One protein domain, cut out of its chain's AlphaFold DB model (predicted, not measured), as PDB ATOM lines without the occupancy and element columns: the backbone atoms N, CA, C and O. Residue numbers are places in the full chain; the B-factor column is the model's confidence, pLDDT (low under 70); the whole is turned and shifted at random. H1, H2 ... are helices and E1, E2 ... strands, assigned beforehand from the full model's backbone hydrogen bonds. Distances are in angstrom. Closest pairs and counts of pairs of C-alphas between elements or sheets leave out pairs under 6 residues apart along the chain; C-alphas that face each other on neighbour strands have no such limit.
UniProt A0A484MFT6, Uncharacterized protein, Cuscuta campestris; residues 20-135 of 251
ATOM      1  N   LEU A  20     214.239 219.929 125.474       34.75
ATOM      2  CA  LEU A  20     213.105 220.693 125.970       34.75
ATOM      3  C   LEU A  20     213.427 222.180 125.787       34.75
ATOM      4  O   LEU A  20     214.584 222.595 125.852       34.75
ATOM      5  N   LYS A  21     212.411 222.971 125.444       49.56
ATOM      6  CA  LYS A  21     212.541 224.340 124.935       49.56
ATOM      7  C   LYS A  21     212.849 225.381 126.032       49.56
ATOM      8  O   LYS A  21     212.219 226.436 126.059       49.56
ATOM      9  N   TYR A  22     213.854 225.150 126.863       49.50
ATOM     10  CA  TYR A  22     214.278 226.098 127.896       49.50
ATOM     11  C   TYR A  22     215.660 226.646 127.573       49.50
ATOM     12  O   TYR A  22     216.511 225.911 127.070       49.50
ATOM     13  N   ASP A  23     215.844 227.937 127.817       55.69
ATOM     14  CA  ASP A  23     217.131 228.610 127.712       55.69
ATOM     15  C   ASP A  23     217.536 229.021 129.131       55.69
ATOM     16  O   ASP A  23     216.844 229.816 129.774       55.69
ATOM     17  N   ASN A  24     218.600 228.399 129.649       53.91
ATOM     18  CA  ASN A  24     219.158 228.745 130.953       53.91
ATOM     19  C   ASN A  24     219.964 230.032 130.803       53.91
ATOM     20  O   ASN A  24     220.872 230.086 129.976       53.91
ATOM     21  N   LEU A  25     219.649 231.045 131.608       54.19
ATOM     22  CA  LEU A  25     220.519 232.204 131.752       54.19
ATOM     23  C   LEU A  25     221.690 231.810 132.653       54.19
ATOM     24  O   LEU A  25     221.499 231.191 133.702       54.19
ATOM     25  N   MET A  26     222.899 232.096 132.172       51.59
ATOM     26  CA  MET A  26     224.161 231.667 132.766       51.59
ATOM     27  C   MET A  26     224.370 232.207 134.185       51.59
ATOM     28  O   MET A  26     223.886 233.278 134.542       51.59
ATOM     29  N   ARG A  27     225.134 231.436 134.967       48.50
ATOM     30  CA  ARG A  27     225.643 231.799 136.293       48.50
ATOM     31  C   ARG A  27     226.733 232.861 136.153       48.50
ATOM     32  O   ARG A  27     227.668 232.651 135.387       48.50
ATOM     33  N   GLY A  28     226.639 233.946 136.918       46.94
ATOM     34  CA  GLY A  28     227.840 234.666 137.348       46.94
ATOM     35  C   GLY A  28     228.537 233.884 138.466       46.94
ATOM     36  O   GLY A  28     227.875 233.120 139.170       46.94
ATOM     37  N   ASP A  29     229.847 234.073 138.623       47.22
ATOM     38  CA  ASP A  29     230.674 233.370 139.619       47.22
ATOM     39  C   ASP A  29     230.253 233.638 141.087       47.22
ATOM     40  O   ASP A  29     230.621 232.866 141.967       47.22
ATOM     41  N   ASP A  30     229.418 234.659 141.332       51.62
ATOM     42  CA  ASP A  30     229.031 235.154 142.666       51.62
ATOM     43  C   ASP A  30     227.534 234.971 143.030       51.62
ATOM     44  O   ASP A  30     226.993 235.715 143.841       51.62
ATOM     45  N   ASP A  31     226.814 233.998 142.456       51.84
ATOM     46  CA  ASP A  31     225.396 233.718 142.799       51.84
ATOM     47  C   ASP A  31     224.378 234.856 142.490       51.84
ATOM     48  O   ASP A  31     223.214 234.771 142.886       51.84
ATOM     49  N   GLU A  32     224.749 235.911 141.751       58.75
ATOM     50  CA  GLU A  32     223.937 237.146 141.722       58.75
ATOM     51  C   GLU A  32     222.811 237.202 140.671       58.75
ATOM     52  O   GLU A  32     221.784 237.832 140.929       58.75
ATOM     53  N   LEU A  33     222.936 236.533 139.515       57.44
ATOM     54  CA  LEU A  33     221.850 236.382 138.528       57.44
ATOM     55  C   LEU A  33     221.638 234.902 138.211       57.44
ATOM     56  O   LEU A  33     222.530 234.219 137.709       57.44
ATOM     57  N   GLN A  34     220.424 234.425 138.460       67.19
ATOM     58  CA  GLN A  34     219.982 233.082 138.099       67.19
ATOM     59  C   GLN A  34     218.638 233.204 137.400       67.19
ATOM     60  O   GLN A  34     217.700 233.724 137.990       67.19
ATOM     61  N   GLY A  35     218.504 232.749 136.156       68.69
ATOM     62  CA  GLY A  35     217.242 232.916 135.442       68.69
ATOM     63  C   GLY A  35     216.983 231.866 134.383       68.69
ATOM     64  O   GLY A  35     217.888 231.188 133.898       68.69
ATOM     65  N   VAL A  36     215.718 231.748 134.008       71.88
ATOM     66  CA  VAL A  36     215.274 230.912 132.906       71.88
ATOM     67  C   VAL A  36     214.308 231.671 132.026       71.88
ATOM     68  O   VAL A  36     213.395 232.360 132.481       71.88
ATOM     69  N   ILE A  37     214.515 231.488 130.726       76.19
ATOM     70  CA  ILE A  37     213.602 231.942 129.696       76.19
ATOM     71  C   ILE A  37     212.774 230.737 129.251       76.19
ATOM     72  O   ILE A  37     213.260 229.778 128.637       76.19
ATOM     73  N   LEU A  38     211.488 230.800 129.571       74.12
ATOM     74  CA  LEU A  38     210.459 229.883 129.114       74.12
ATOM     75  C   LEU A  38     209.793 230.465 127.872       74.12
ATOM     76  O   LEU A  38     209.573 231.666 127.750       74.12
ATOM     77  N   ARG A  39     209.425 229.593 126.941       76.06
ATOM     78  CA  ARG A  39     208.751 229.992 125.704       76.06
ATOM     79  C   ARG A  39     207.322 229.510 125.709       76.06
ATOM     80  O   ARG A  39     207.073 228.321 125.899       76.06
ATOM     81  N   ALA A  40     206.413 230.422 125.409       68.25
ATOM     82  CA  ALA A  40     205.006 230.142 125.240       68.25
ATOM     83  C   ALA A  40     204.550 230.605 123.852       68.25
ATOM     84  O   ALA A  40     204.661 231.775 123.488       68.25
ATOM     85  N   GLY A  41     204.040 229.665 123.059       68.19
ATOM     86  CA  GLY A  41     203.580 229.927 121.698       68.19
ATOM     87  C   GLY A  41     204.133 228.946 120.671       68.19
ATOM     88  O   GLY A  41     204.892 228.016 120.978       68.19
ATOM     89  N   ARG A  42     203.711 229.136 119.421       66.50
ATOM     90  CA  ARG A  42     204.107 228.274 118.307       66.50
ATOM     91  C   ARG A  42     205.586 228.490 117.980       66.50
ATOM     92  O   ARG A  42     206.133 229.574 118.141       66.50
ATOM     93  N   ASN A  43     206.255 227.437 117.514       66.69
ATOM     94  CA  ASN A  43     207.681 227.461 117.167       66.69
ATOM     95  C   ASN A  43     207.938 228.188 115.832       66.69
ATOM     96  O   ASN A  43     208.359 227.554 114.861       66.69
ATOM     97  N   SER A  44     207.643 229.487 115.774       74.12
ATOM     98  CA  SER A  44     207.727 230.299 114.558       74.12
ATOM     99  C   SER A  44     209.180 230.619 114.176       74.12
ATOM    100  O   SER A  44     210.093 230.547 115.008       74.12
ATOM    101  N   LYS A  45     209.423 230.946 112.895       81.88
ATOM    102  CA  LYS A  45     210.753 231.378 112.426       81.88
ATOM    103  C   LYS A  45     211.232 232.643 113.167       81.88
ATOM    104  O   LYS A  45     212.357 232.596 113.664       81.88
ATOM    105  N   PRO A  46     210.406 233.700 113.348       84.25
ATOM    106  CA  PRO A  46     210.795 234.877 114.127       84.25
ATOM    107  C   PRO A  46     211.225 234.540 115.557       84.25
ATOM    108  O   PRO A  46     212.306 234.937 115.982       84.25
ATOM    109  N   MET A  47     210.454 233.713 116.274       85.62
ATOM    110  CA  MET A  47     210.786 233.311 117.647       85.62
ATOM    111  C   MET A  47     212.151 232.605 117.727       85.62
ATOM    112  O   MET A  47     212.908 232.815 118.673       85.62
ATOM    113  N   LYS A  48     212.488 231.758 116.741       84.12
ATOM    114  CA  LYS A  48     213.797 231.083 116.685       84.12
ATOM    115  C   LYS A  48     214.948 232.064 116.456       84.12
ATOM    116  O   LYS A  48     215.995 231.870 117.064       84.12
ATOM    117  N   LEU A  49     214.756 233.078 115.610       86.94
ATOM    118  CA  LEU A  49     215.761 234.112 115.340       86.94
ATOM    119  C   LEU A  49     215.999 234.996 116.563       86.94
ATOM    120  O   LEU A  49     217.146 235.168 116.963       86.94
ATOM    121  N   VAL A  50     214.921 235.485 117.186       88.25
ATOM    122  CA  VAL A  50     214.997 236.272 118.427       88.25
ATOM    123  C   VAL A  50     215.743 235.487 119.498       88.25
ATOM    124  O   VAL A  50     216.710 235.982 120.061       88.25
ATOM    125  N   ARG A  51     215.366 234.221 119.709       85.25
ATOM    126  CA  ARG A  51     216.048 233.340 120.659       85.25
ATOM    127  C   ARG A  51     217.535 233.159 120.346       85.25
ATOM    128  O   ARG A  51     218.330 233.166 121.273       85.25
ATOM    129  N   GLY A  52     217.896 232.931 119.082       83.62
ATOM    130  CA  GLY A  52     219.293 232.737 118.685       83.62
ATOM    131  C   GLY A  52     220.150 233.949 119.040       83.62
ATOM    132  O   GLY A  52     221.138 233.801 119.745       83.62
ATOM    133  N   ARG A  53     219.686 235.146 118.660       86.31
ATOM    134  CA  ARG A  53     220.363 236.415 118.968       86.31
ATOM    135  C   ARG A  53     220.447 236.683 120.468       86.31
ATOM    136  O   ARG A  53     221.499 237.064 120.954       86.31
ATOM    137  N   MET A  54     219.367 236.420 121.208       84.38
ATOM    138  CA  MET A  54     219.379 236.535 122.667       84.38
ATOM    139  C   MET A  54     220.448 235.640 123.295       84.38
ATOM    140  O   MET A  54     221.167 236.090 124.174       84.38
ATOM    141  N   LEU A  55     220.532 234.372 122.877       77.38
ATOM    142  CA  LEU A  55     221.525 233.435 123.404       77.38
ATOM    143  C   LEU A  55     222.948 233.891 123.081       77.38
ATOM    144  O   LEU A  55     223.782 233.879 123.973       77.38
ATOM    145  N   GLU A  56     223.198 234.352 121.856       79.38
ATOM    146  CA  GLU A  56     224.494 234.917 121.465       79.38
ATOM    147  C   GLU A  56     224.861 236.139 122.327       79.38
ATOM    148  O   GLU A  56     225.970 236.202 122.849       79.38
ATOM    149  N   ASP A  57     223.935 237.073 122.562       78.62
ATOM    150  CA  ASP A  57     224.157 238.256 123.413       78.62
ATOM    151  C   ASP A  57     224.395 237.903 124.889       78.62
ATOM    152  O   ASP A  57     225.112 238.607 125.605       78.62
ATOM    153  N   LEU A  58     223.772 236.823 125.357       73.38
ATOM    154  CA  LEU A  58     223.946 236.303 126.710       73.38
ATOM    155  C   LEU A  58     225.244 235.504 126.862       73.38
ATOM    156  O   LEU A  58     225.808 235.493 127.950       73.38
ATOM    157  N   GLU A  59     225.714 234.841 125.804       71.12
ATOM    158  CA  GLU A  59     226.974 234.088 125.773       71.12
ATOM    159  C   GLU A  59     228.190 235.008 125.578       71.12
ATOM    160  O   GLU A  59     229.222 234.793 126.213       71.12
ATOM    161  N   ASN A  60     228.059 236.079 124.787       69.19
ATOM    162  CA  ASN A  60     229.095 237.090 124.530       69.19
ATOM    163  C   ASN A  60     229.272 238.080 125.700       69.19
ATOM    164  O   ASN A  60     229.479 239.276 125.501       69.19
ATOM    165  N   PHE A  61     229.168 237.585 126.936       57.12
ATOM    166  CA  PHE A  61     229.118 238.331 128.195       57.12
ATOM    167  C   PHE A  61     230.474 238.973 128.573       57.12
ATOM    168  O   PHE A  61     230.985 238.799 129.676       57.12
ATOM    169  N   GLU A  62     231.086 239.735 127.665       50.19
ATOM    170  CA  GLU A  62     232.314 240.498 127.923       50.19
ATOM    171  C   GLU A  62     232.091 241.617 128.959       50.19
ATOM    172  O   GLU A  62     233.032 242.068 129.617       50.19
ATOM    173  N   SER A  63     230.840 242.039 129.183       51.94
ATOM    174  CA  SER A  63     230.507 242.926 130.294       51.94
ATOM    175  C   SER A  63     230.411 242.121 131.589       51.94
ATOM    176  O   SER A  63     229.408 241.457 131.836       51.94
ATOM    177  N   LYS A  64     231.393 242.262 132.482       53.16
ATOM    178  CA  LYS A  64     231.351 241.782 133.882       53.16
ATOM    179  C   LYS A  64     230.222 242.406 134.737       53.16
ATOM    180  O   LYS A  64     230.324 242.444 135.957       53.16
ATOM    181  N   ARG A  65     229.189 242.985 134.120       61.53
ATOM    182  CA  ARG A  65     228.086 243.676 134.785       61.53
ATOM    183  C   ARG A  65     226.809 242.862 134.641       61.53
ATOM    184  O   ARG A  65     226.411 242.504 133.535       61.53
ATOM    185  N   PHE A  66     226.143 242.646 135.765       65.62
ATOM    186  CA  PHE A  66     224.826 242.028 135.814       65.62
ATOM    187  C   PHE A  66     223.778 242.893 135.110       65.62
ATOM    188  O   PHE A  66     223.773 244.119 135.243       65.62
ATOM    189  N   ARG A  67     222.878 242.242 134.368       74.62
ATOM    190  CA  ARG A  67     221.712 242.892 133.765       74.62
ATOM    191  C   ARG A  67     220.541 242.812 134.737       74.62
ATOM    192  O   ARG A  67     220.188 241.734 135.209       74.62
ATOM    193  N   SER A  68     219.915 243.947 135.000       81.25
ATOM    194  CA  SER A  68     218.613 244.029 135.653       81.25
ATOM    195  C   SER A  68     217.540 243.301 134.832       81.25
ATOM    196  O   SER A  68     217.658 243.151 133.613       81.25
ATOM    197  N   ALA A  69     216.432 242.911 135.470       84.94
ATOM    198  CA  ALA A  69     215.292 242.311 134.770       84.94
ATOM    199  C   ALA A  69     214.775 243.211 133.630       84.94
ATOM    200  O   ALA A  69     214.382 242.715 132.574       84.94
ATOM    201  N   LYS A  70     214.847 244.536 133.818       89.12
ATOM    202  CA  LYS A  70     214.507 245.516 132.787       89.12
ATOM    203  C   LYS A  70     215.477 245.480 131.604       89.12
ATOM    204  O   LYS A  70     215.021 245.487 130.470       89.12
ATOM    205  N   GLU A  71     216.782 245.386 131.838       86.25
ATOM    206  CA  GLU A  71     217.765 245.265 130.750       86.25
ATOM    207  C   GLU A  71     217.606 243.956 129.967       86.25
ATOM    208  O   GLU A  71     217.780 243.948 128.751       86.25
ATOM    209  N   ILE A  72     217.237 242.857 130.637       85.06
ATOM    210  CA  ILE A  72     216.902 241.595 129.960       85.06
ATOM    211  C   ILE A  72     215.642 241.780 129.104       85.06
ATOM    212  O   ILE A  72     215.621 241.362 127.949       85.06
ATOM    213  N   TYR A  73     214.603 242.434 129.631       89.69
ATOM    214  CA  TYR A  73     213.398 242.755 128.862       89.69
ATOM    215  C   TYR A  73     213.706 243.631 127.638       89.69
ATOM    216  O   TYR A  73     213.270 243.308 126.533       89.69
ATOM    217  N   ASP A  74     214.471 244.707 127.823       89.81
ATOM    218  CA  ASP A  74     214.818 245.656 126.762       89.81
ATOM    219  C   ASP A  74     215.674 244.973 125.678       89.81
ATOM    220  O   ASP A  74     215.446 245.195 124.491       89.81
ATOM    221  N   MET A  75     216.581 244.061 126.058       87.81
ATOM    222  CA  MET A  75     217.322 243.200 125.125       87.81
ATOM    223  C   MET A  75     216.377 242.313 124.302       87.81
ATOM    224  O   MET A  75     216.475 242.268 123.075       87.81
ATOM    225  N   ILE A  76     215.419 241.636 124.951       89.06
ATOM    226  CA  ILE A  76     214.433 240.795 124.255       89.06
ATOM    227  C   ILE A  76     213.625 241.633 123.260       89.06
ATOM    228  O   ILE A  76     213.475 241.229 122.106       89.06
ATOM    229  N   LYS A  77     213.125 242.801 123.681       90.25
ATOM    230  CA  LYS A  77     212.376 243.717 122.810       90.25
ATOM    231  C   LYS A  77     213.225 244.225 121.647       90.25
ATOM    232  O   LYS A  77     212.775 244.131 120.513       90.25
ATOM    233  N   GLY A  78     214.472 244.623 121.892       90.94
ATOM    234  CA  GLY A  78     215.398 245.032 120.836       90.94
ATOM    235  C   GLY A  78     215.606 243.944 119.779       90.94
ATOM    236  O   GLY A  78     215.580 244.226 118.582       90.94
ATOM    237  N   HIS A  79     215.732 242.677 120.185       91.31
ATOM    238  CA  HIS A  79     215.828 241.575 119.225       91.31
ATOM    239  C   HIS A  79     214.524 241.300 118.476       91.31
ATOM    240  O   HIS A  79     214.596 240.924 117.308       91.31
ATOM    241  N   ILE A  80     213.361 241.469 119.118       89.94
ATOM    242  CA  ILE A  80     212.050 241.390 118.457       89.94
ATOM    243  C   ILE A  80     211.957 242.469 117.372       89.94
ATOM    244  O   ILE A  80     211.655 242.152 116.225       89.94
ATOM    245  N   ASP A  81     212.288 243.713 117.705       89.19
ATOM    246  CA  ASP A  81     212.190 244.851 116.786       89.19
ATOM    247  C   ASP A  81     213.214 244.769 115.637       89.19
ATOM    248  O   ASP A  81     212.976 245.268 114.539       89.19
ATOM    249  N   ALA A  82     214.341 244.085 115.857       88.81
ATOM    250  CA  ALA A  82     215.384 243.864 114.855       88.81
ATOM    251  C   ALA A  82     215.100 242.705 113.876       88.81
ATOM    252  O   ALA A  82     215.921 242.428 112.990       88.81
ATOM    253  N   VAL A  83     214.011 241.949 114.043       86.38
ATOM    254  CA  VAL A  83     213.592 240.943 113.055       86.38
ATOM    255  C   VAL A  83     212.771 241.634 111.970       86.38
ATOM    256  O   VAL A  83     211.905 242.447 112.268       86.38
ATOM    257  N   ASN A  84     213.030 241.298 110.698       82.94
ATOM    258  CA  ASN A  84     212.294 241.861 109.564       82.94
ATOM    259  C   ASN A  84     210.769 241.702 109.783       82.94
ATOM    260  O   ASN A  84     210.316 240.556 109.864       82.94
ATOM    261  N   PRO A  85     209.987 242.802 109.824       80.50
ATOM    262  CA  PRO A  85     208.538 242.769 110.024       80.50
ATOM    263  C   PRO A  85     207.800 241.817 109.075       80.50
ATOM    264  O   PRO A  85     206.867 241.143 109.498       80.50
ATOM    265  N   GLN A  86     208.274 241.671 107.831       78.38
ATOM    266  CA  GLN A  86     207.673 240.758 106.851       78.38
ATOM    267  C   GLN A  86     207.648 239.304 107.341       78.38
ATOM    268  O   GLN A  86     206.664 238.611 107.127       78.38
ATOM    269  N   LEU A  87     208.654 238.865 108.108       75.19
ATOM    270  CA  LEU A  87     208.697 237.503 108.659       75.19
ATOM    271  C   LEU A  87     207.594 237.228 109.692       75.19
ATOM    272  O   LEU A  87     207.325 236.065 110.002       75.19
ATOM    273  N   TYR A  88     206.996 238.275 110.267       77.50
ATOM    274  CA  TYR A  88     205.829 238.162 111.139       77.50
ATOM    275  C   TYR A  88     204.522 238.120 110.345       77.50
ATOM    276  O   TYR A  88     203.540 237.586 110.846       77.50
ATOM    277  N   ASP A  89     204.513 238.666 109.130       78.06
ATOM    278  CA  ASP A  89     203.332 238.809 108.275       78.06
ATOM    279  C   ASP A  89     203.272 237.759 107.143       78.06
ATOM    280  O   ASP A  89     202.273 237.692 106.429       78.06
ATOM    281  N   ASP A  90     204.306 236.916 107.002       71.19
ATOM    282  CA  ASP A  90     204.422 235.847 105.991       71.19
ATOM    283  C   ASP A  90     203.223 234.872 105.978       71.19
ATOM    284  O   ASP A  90     202.930 234.269 104.945       71.19
ATOM    285  N   ASP A  91     202.534 234.694 107.110       68.25
ATOM    286  CA  ASP A  91     201.333 233.864 107.233       68.25
ATOM    287  C   ASP A  91     200.178 234.691 107.830       68.25
ATOM    288  O   ASP A  91     200.151 234.940 109.038       68.25
ATOM    289  N   PRO A  92     199.176 235.092 107.024       67.25
ATOM    290  CA  PRO A  92     198.013 235.834 107.513       67.25
ATOM    291  C   PRO A  92     197.210 235.078 108.585       67.25
ATOM    292  O   PRO A  92     196.487 235.698 109.366       67.25
ATOM    293  N   SER A  93     197.320 233.744 108.629       66.38
ATOM    294  CA  SER A  93     196.676 232.901 109.640       66.38
ATOM    295  C   SER A  93     197.494 232.771 110.934       66.38
ATOM    296  O   SER A  93     196.968 232.326 111.957       66.38
ATOM    297  N   ASP A  94     198.758 233.203 110.919       67.12
ATOM    298  CA  ASP A  94     199.696 233.130 112.037       67.12
ATOM    299  C   ASP A  94     200.637 234.350 112.009       67.12
ATOM    300  O   ASP A  94     201.763 234.241 111.521       67.12
ATOM    301  N   PRO A  95     200.204 235.517 112.538       67.81
ATOM    302  CA  PRO A  95     200.923 236.789 112.410       67.81
ATOM    303  C   PRO A  95     202.172 236.881 113.313       67.81
ATOM    304  O   PRO A  95     202.422 237.899 113.964       67.81
ATOM    305  N   GLY A  96     202.924 235.782 113.419       73.81
ATOM    306  CA  GLY A  96     204.200 235.686 114.114       73.81
ATOM    307  C   GLY A  96     204.093 235.836 115.628       73.81
ATOM    308  O   GLY A  96     205.061 236.259 116.258       73.81
ATOM    309  N   ARG A  97     202.943 235.508 116.231       81.00
ATOM    310  CA  ARG A  97     202.704 235.720 117.668       81.00
ATOM    311  C   ARG A  97     203.541 234.770 118.518       81.00
ATOM    312  O   ARG A  97     203.459 233.548 118.374       81.00
ATOM    313  N   PHE A  98     204.293 235.318 119.465       84.06
ATOM    314  CA  PHE A  98     204.991 234.536 120.485       84.06
ATOM    315  C   PHE A  98     205.186 235.334 121.771       84.06
ATOM    316  O   PHE A  98     205.143 236.566 121.780       84.06
ATOM    317  N   CYS A  99     205.438 234.607 122.856       85.81
ATOM    318  CA  CYS A  99     205.766 235.152 124.160       85.81
ATOM    319  C   CYS A  99     206.914 234.357 124.800       85.81
ATOM    320  O   CYS A  99     207.000 233.130 124.702       85.81
ATOM    321  N   PHE A 100     207.790 235.079 125.478       87.19
ATOM    322  CA  PHE A 100     208.755 234.586 126.438       87.19
ATOM    323  C   PHE A 100     208.236 234.912 127.837       87.19
ATOM    324  O   PHE A 100     207.908 236.063 128.116       87.19
ATOM    325  N   MET A 101     208.189 233.916 128.716       87.75
ATOM    326  CA  MET A 101     208.095 234.148 130.155       87.75
ATOM    327  C   MET A 101     209.510 234.053 130.705       87.75
ATOM    328  O   MET A 101     210.201 233.067 130.454       87.75
ATOM    329  N   VAL A 102     209.953 235.065 131.431       86.88
ATOM    330  CA  VAL A 102     211.290 235.100 132.017       86.88
ATOM    331  C   VAL A 102     211.129 235.157 133.519       86.88
ATOM    332  O   VAL A 102     210.394 236.003 134.025       86.88
ATOM    333  N   CYS A 103     211.790 234.250 134.224       86.81
ATOM    334  CA  CYS A 103     211.797 234.219 135.679       86.81
ATOM    335  C   CYS A 103     213.206 233.978 136.211       86.81
ATOM    336  O   CYS A 103     214.052 233.413 135.517       86.81
ATOM    337  N   GLY A 104     213.464 234.402 137.440       84.06
ATOM    338  CA  GLY A 104     214.767 234.224 138.059       84.06
ATOM    339  C   GLY A 104     214.925 234.974 139.369       84.06
ATOM    340  O   GLY A 104     213.944 235.414 139.960       84.06
ATOM    341  N   PHE A 105     216.175 235.124 139.788       79.19
ATOM    342  CA  PHE A 105     216.629 235.902 140.927       79.19
ATOM    343  C   PHE A 105     217.726 236.870 140.484       79.19
ATOM    344  O   PHE A 105     218.612 236.483 139.719       79.19
ATOM    345  N   ILE A 106     217.666 238.107 140.976       77.88
ATOM    346  CA  ILE A 106     218.738 239.106 140.892       77.88
ATOM    347  C   ILE A 106     219.021 239.575 142.310       77.88
ATOM    348  O   ILE A 106     218.110 240.065 142.967       77.88
ATOM    349  N   ASN A 107     220.254 239.434 142.795       75.38
ATOM    350  CA  ASN A 107     220.623 239.812 144.166       75.38
ATOM    351  C   ASN A 107     219.681 239.201 145.219       75.38
ATOM    352  O   ASN A 107     219.273 239.869 146.165       75.38
ATOM    353  N   LYS A 108     219.314 237.925 145.031       77.56
ATOM    354  CA  LYS A 108     218.343 237.170 145.852       77.56
ATOM    355  C   LYS A 108     216.888 237.650 145.779       77.56
ATOM    356  O   LYS A 108     216.029 237.004 146.373       77.56
ATOM    357  N   GLU A 109     216.588 238.679 144.995       82.31
ATOM    358  CA  GLU A 109     215.223 239.137 144.741       82.31
ATOM    359  C   GLU A 109     214.618 238.387 143.547       82.31
ATOM    360  O   GLU A 109     215.200 238.408 142.455       82.31
ATOM    361  N   PRO A 110     213.467 237.706 143.709       84.75
ATOM    362  CA  PRO A 110     212.814 237.017 142.610       84.75
ATOM    363  C   PRO A 110     212.227 238.020 141.615       84.75
ATOM    364  O   PRO A 110     211.651 239.042 141.984       84.75
ATOM    365  N   PHE A 111     212.297 237.691 140.332       86.81
ATOM    366  CA  PHE A 111     211.640 238.453 139.281       86.81
ATOM    367  C   PHE A 111     210.911 237.517 138.326       86.81
ATOM    368  O   PHE A 111     211.373 236.413 138.033       86.81
ATOM    369  N   ILE A 112     209.774 237.978 137.807       89.19
ATOM    370  CA  ILE A 112     209.065 237.335 136.705       89.19
ATOM    371  C   ILE A 112     208.487 238.430 135.808       89.19
ATOM    372  O   ILE A 112     207.928 239.413 136.295       89.19
ATOM    373  N   PHE A 113     208.618 238.269 134.495       90.12
ATOM    374  CA  PHE A 113     207.970 239.125 133.505       90.12
ATOM    375  C   PHE A 113     207.690 238.349 132.219       90.12
ATOM    376  O   PHE A 113     208.224 237.264 131.984       90.12
ATOM    377  N   ASN A 114     206.868 238.936 131.353       89.69
ATOM    378  CA  ASN A 114     206.675 238.448 129.995       89.69
ATOM    379  C   ASN A 114     207.270 239.430 128.990       89.69
ATOM    380  O   ASN A 114     207.212 240.642 129.192       89.69
ATOM    381  N   ALA A 115     207.753 238.914 127.870       88.62
ATOM    382  CA  ALA A 115     208.111 239.703 126.703       88.62
ATOM    383  C   ALA A 115     207.608 238.984 125.454       88.62
ATOM    384  O   ALA A 115     207.837 237.793 125.278       88.62
ATOM    385  N   GLY A 116     206.908 239.683 124.571       87.06
ATOM    386  CA  GLY A 116     206.332 239.058 123.388       87.06
ATOM    387  C   GLY A 116     206.108 240.036 122.255       87.06
ATOM    388  O   GLY A 116     206.470 241.214 122.344       87.06
ATOM    389  N   HIS A 117     205.520 239.509 121.188       86.50
ATOM    390  CA  HIS A 117     205.146 240.259 119.999       86.50
ATOM    391  C   HIS A 117     203.702 239.935 119.615       86.50
ATOM    392  O   HIS A 117     203.371 238.762 119.407       86.50
ATOM    393  N   ARG A 118     202.857 240.974 119.506       79.38
ATOM    394  CA  ARG A 118     201.450 240.880 119.072       79.38
ATOM    395  C   ARG A 118     200.625 239.895 119.910       79.38
ATOM    396  O   ARG A 118     199.752 239.191 119.392       79.38
ATOM    397  N   VAL A 119     200.907 239.838 121.211       75.50
ATOM    398  CA  VAL A 119     200.114 239.084 122.189       75.50
ATOM    399  C   VAL A 119     199.327 240.092 123.032       75.50
ATOM    400  O   VAL A 119     199.948 240.880 123.749       75.50
ATOM    401  N   PRO A 120     197.981 240.091 122.967       69.12
ATOM    402  CA  PRO A 120     197.160 241.032 123.726       69.12
ATOM    403  C   PRO A 120     197.522 241.041 125.218       69.12
ATOM    404  O   PRO A 120     197.641 239.985 125.836       69.12
ATOM    405  N   GLY A 121     197.712 242.234 125.784       66.94
ATOM    406  CA  GLY A 121     198.080 242.421 127.194       66.94
ATOM    407  C   GLY A 121     199.568 242.243 127.524       66.94
ATOM    408  O   GLY A 121     199.937 242.466 128.670       66.94
ATOM    409  N   LEU A 122     200.426 241.874 126.561       68.25
ATOM    410  CA  LEU A 122     201.886 241.770 126.756       68.25
ATOM    411  C   LEU A 122     202.688 242.877 126.058       68.25
ATOM    412  O   LEU A 122     203.890 243.016 126.287       68.25
ATOM    413  N   ASP A 123     202.033 243.675 125.216       60.88
ATOM    414  CA  ASP A 123     202.651 244.805 124.515       60.88
ATOM    415  C   ASP A 123     202.664 246.101 125.355       60.88
ATOM    416  O   ASP A 123     203.164 247.123 124.897       60.88
ATOM    417  N   SER A 124     202.177 246.070 126.603       60.84
ATOM    418  CA  SER A 124     202.068 247.232 127.504       60.84
ATOM    419  C   SER A 124     203.386 247.692 128.150       60.84
ATOM    420  O   SER A 124     203.367 248.575 129.004       60.84
ATOM    421  N   GLY A 125     204.528 247.127 127.751       78.88
ATOM    422  CA  GLY A 125     205.848 247.479 128.286       78.88
ATOM    423  C   GLY A 125     206.349 246.535 129.382       78.88
ATOM    424  O   GLY A 125     205.794 245.459 129.606       78.88
ATOM    425  N   PHE A 126     207.463 246.907 130.020       86.94
ATOM    426  CA  PHE A 126     208.081 246.116 131.085       86.94
ATOM    427  C   PHE A 126     207.238 246.176 132.359       86.94
ATOM    428  O   PHE A 126     207.016 247.255 132.906       86.94
ATOM    429  N   GLN A 127     206.832 245.013 132.860       87.62
ATOM    430  CA  GLN A 127     206.142 244.886 134.136       87.62
ATOM    431  C   GLN A 127     206.633 243.637 134.863       87.62
ATOM    432  O   GLN A 127     206.556 242.527 134.330       87.62
ATOM    433  N   LEU A 128     207.105 243.828 136.094       88.06
ATOM    434  CA  LEU A 128     207.309 242.723 137.019       88.06
ATOM    435  C   LEU A 128     205.959 242.281 137.565       88.06
ATOM    436  O   LEU A 128     205.150 243.100 138.003       88.06
ATOM    437  N   VAL A 129     205.728 240.977 137.532       87.50
ATOM    438  CA  VAL A 129     204.515 240.357 138.054       87.50
ATOM    439  C   VAL A 129     204.908 239.210 138.977       87.50
ATOM    440  O   VAL A 129     205.878 238.518 138.698       87.50
ATOM    441  N   PRO A 130     204.176 238.959 140.066       82.00
ATOM    442  CA  PRO A 130     204.496 237.849 140.961       82.00
ATOM    443  C   PRO A 130     203.934 236.512 140.453       82.00
ATOM    444  O   PRO A 130     204.262 235.451 140.974       82.00
ATOM    445  N   PHE A 131     203.101 236.555 139.410       85.75
ATOM    446  CA  PHE A 131     202.570 235.391 138.719       85.75
ATOM    447  C   PHE A 131     202.267 235.736 137.256       85.75
ATOM    448  O   PHE A 131     201.734 236.805 136.953       85.75
ATOM    449  N   THR A 132     202.572 234.810 136.349       86.88
ATOM    450  CA  THR A 132     202.222 234.914 134.933       86.88
ATOM    451  C   THR A 132     201.946 233.542 134.333       86.88
ATOM    452  O   THR A 132     202.470 232.527 134.789       86.88
ATOM    453  N   CYS A 133     201.145 233.519 133.275       85.38
ATOM    454  CA  CYS A 133     200.896 232.350 132.449       85.38
ATOM    455  C   CYS A 133     200.799 232.784 130.984       85.38
ATOM    456  O   CYS A 133     200.222 233.826 130.671       85.38
ATOM    457  N   ALA A 134     201.334 231.973 130.078       83.12
ATOM    458  CA  ALA A 134     201.298 232.240 128.647       83.12
ATOM    459  C   ALA A 134     201.075 230.948 127.850       83.12
ATOM    460  O   ALA A 134     201.311 229.843 128.339       83.12
ATOM    461  N   GLY A 135     200.629 231.094 126.600       80.31
ATOM    462  CA  GLY A 135     200.239 229.979 125.733       80.31
ATOM    463  C   GLY A 135     198.724 229.769 125.704       80.31
ATOM    464  O   GLY A 135     197.973 230.525 126.314       80.31
TER     465      GLY A 135
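What this domain is: This is residues 20 to 135 of the 251 residues of an uncharacterized protein of Cuscuta campestris (UniProt A0A484MFT6). A twisted sheet of four strands is covered on one face by two helices, H1 and H2, that run along its strands, while the tail of residues 118 to 135, with no named element, passes round the edge strand E4 and folds back over the opposite face. This is an arrangement of two layers, helices H1 and H2 on one face of the sheet E1 E2 E3 E4, and a short helix, H3, sits near the beginning of H1. The printed part has 116 residues with three named helices and four named strands, in the order E1 E2 H1 H2 H3 E3 E4; the sheet's order is E1, E2, E3, E4, all antiparallel, and the class is mixed. The whole is compact, with a radius of gyration of the C-alphas of 14.1 A, yet elongated, spanning 47 by 30 by 26 A.

Where its parts are: E1, residues 22 to 25, begins with C-alpha 22 at (214.278, 226.098, 127.896). E2, residues 33 to 41, is 25.7 A long. H1, residues 45 to 59, begins with C-alpha 45 at (210.753, 231.378, 112.426) and is 21.2 A long. H2, residues 69 to 81, is 18.4 A long, and H3 holds residues 86 to 89. E3, residues 98 to 106, is 25.0 A long. E4, residues 109 to 117, is 26.7 A long and ends with C-alpha 117 at (205.146, 240.259, 119.999).

How they stand to each other: E1 and E2 form a hairpin, with N 25 and O 35 2.9 A apart. E2 and E3 are antiparallel at 164 degrees, with N 36 and O 103 2.8 A apart. E3 and E4 form a hairpin, with N 100 and O 115 2.7 A apart. H1 is on the sheet at a height over the sheet of 9.0 A, over E3 and only just over E2, with 3 of its C-alphas falling on E2; on the local plane it runs along the strands, at 5 degrees to E3. H2 is on the same face at a height of 7.7 A, over E3, and runs along the strands, at 20 degrees to E3 on the local plane. The closest C-alphas of H2 and E4 are those of Tyr 73 and Ala 115, 6.5 A apart. H1 and H2 form a helical hairpin and touch at a steep tilt of 44 degrees, opposite ways; H2 does so with residues 75 to 80 alone, and the closest C-alphas, those of Val 50 and His 79, are 5.4 A apart. H3 is not on the sheet; it only just touches H1, at residues 45 to 46 of H1 alone, with 3 pairs of C-alphas within 8 A, the closest being those of Pro 46 and Leu 87 at 6.4 A. H2 and H3 are apart. In H1 and H2 every O i to N i+4 pair is within hydrogen-bond range, and H3 is too short for such a pair.

The domain as a whole: The C-alphas farthest apart, those of Asp 30 and Pro 92, are 46.9 A from each other. The printed part has no cut, and no link between named elements is long. The mean pLDDT of the printed part is 75.5; residues 20 to 35, 40 to 43, 60 to 66, 91 to 95 and 120 to 124 are under 70.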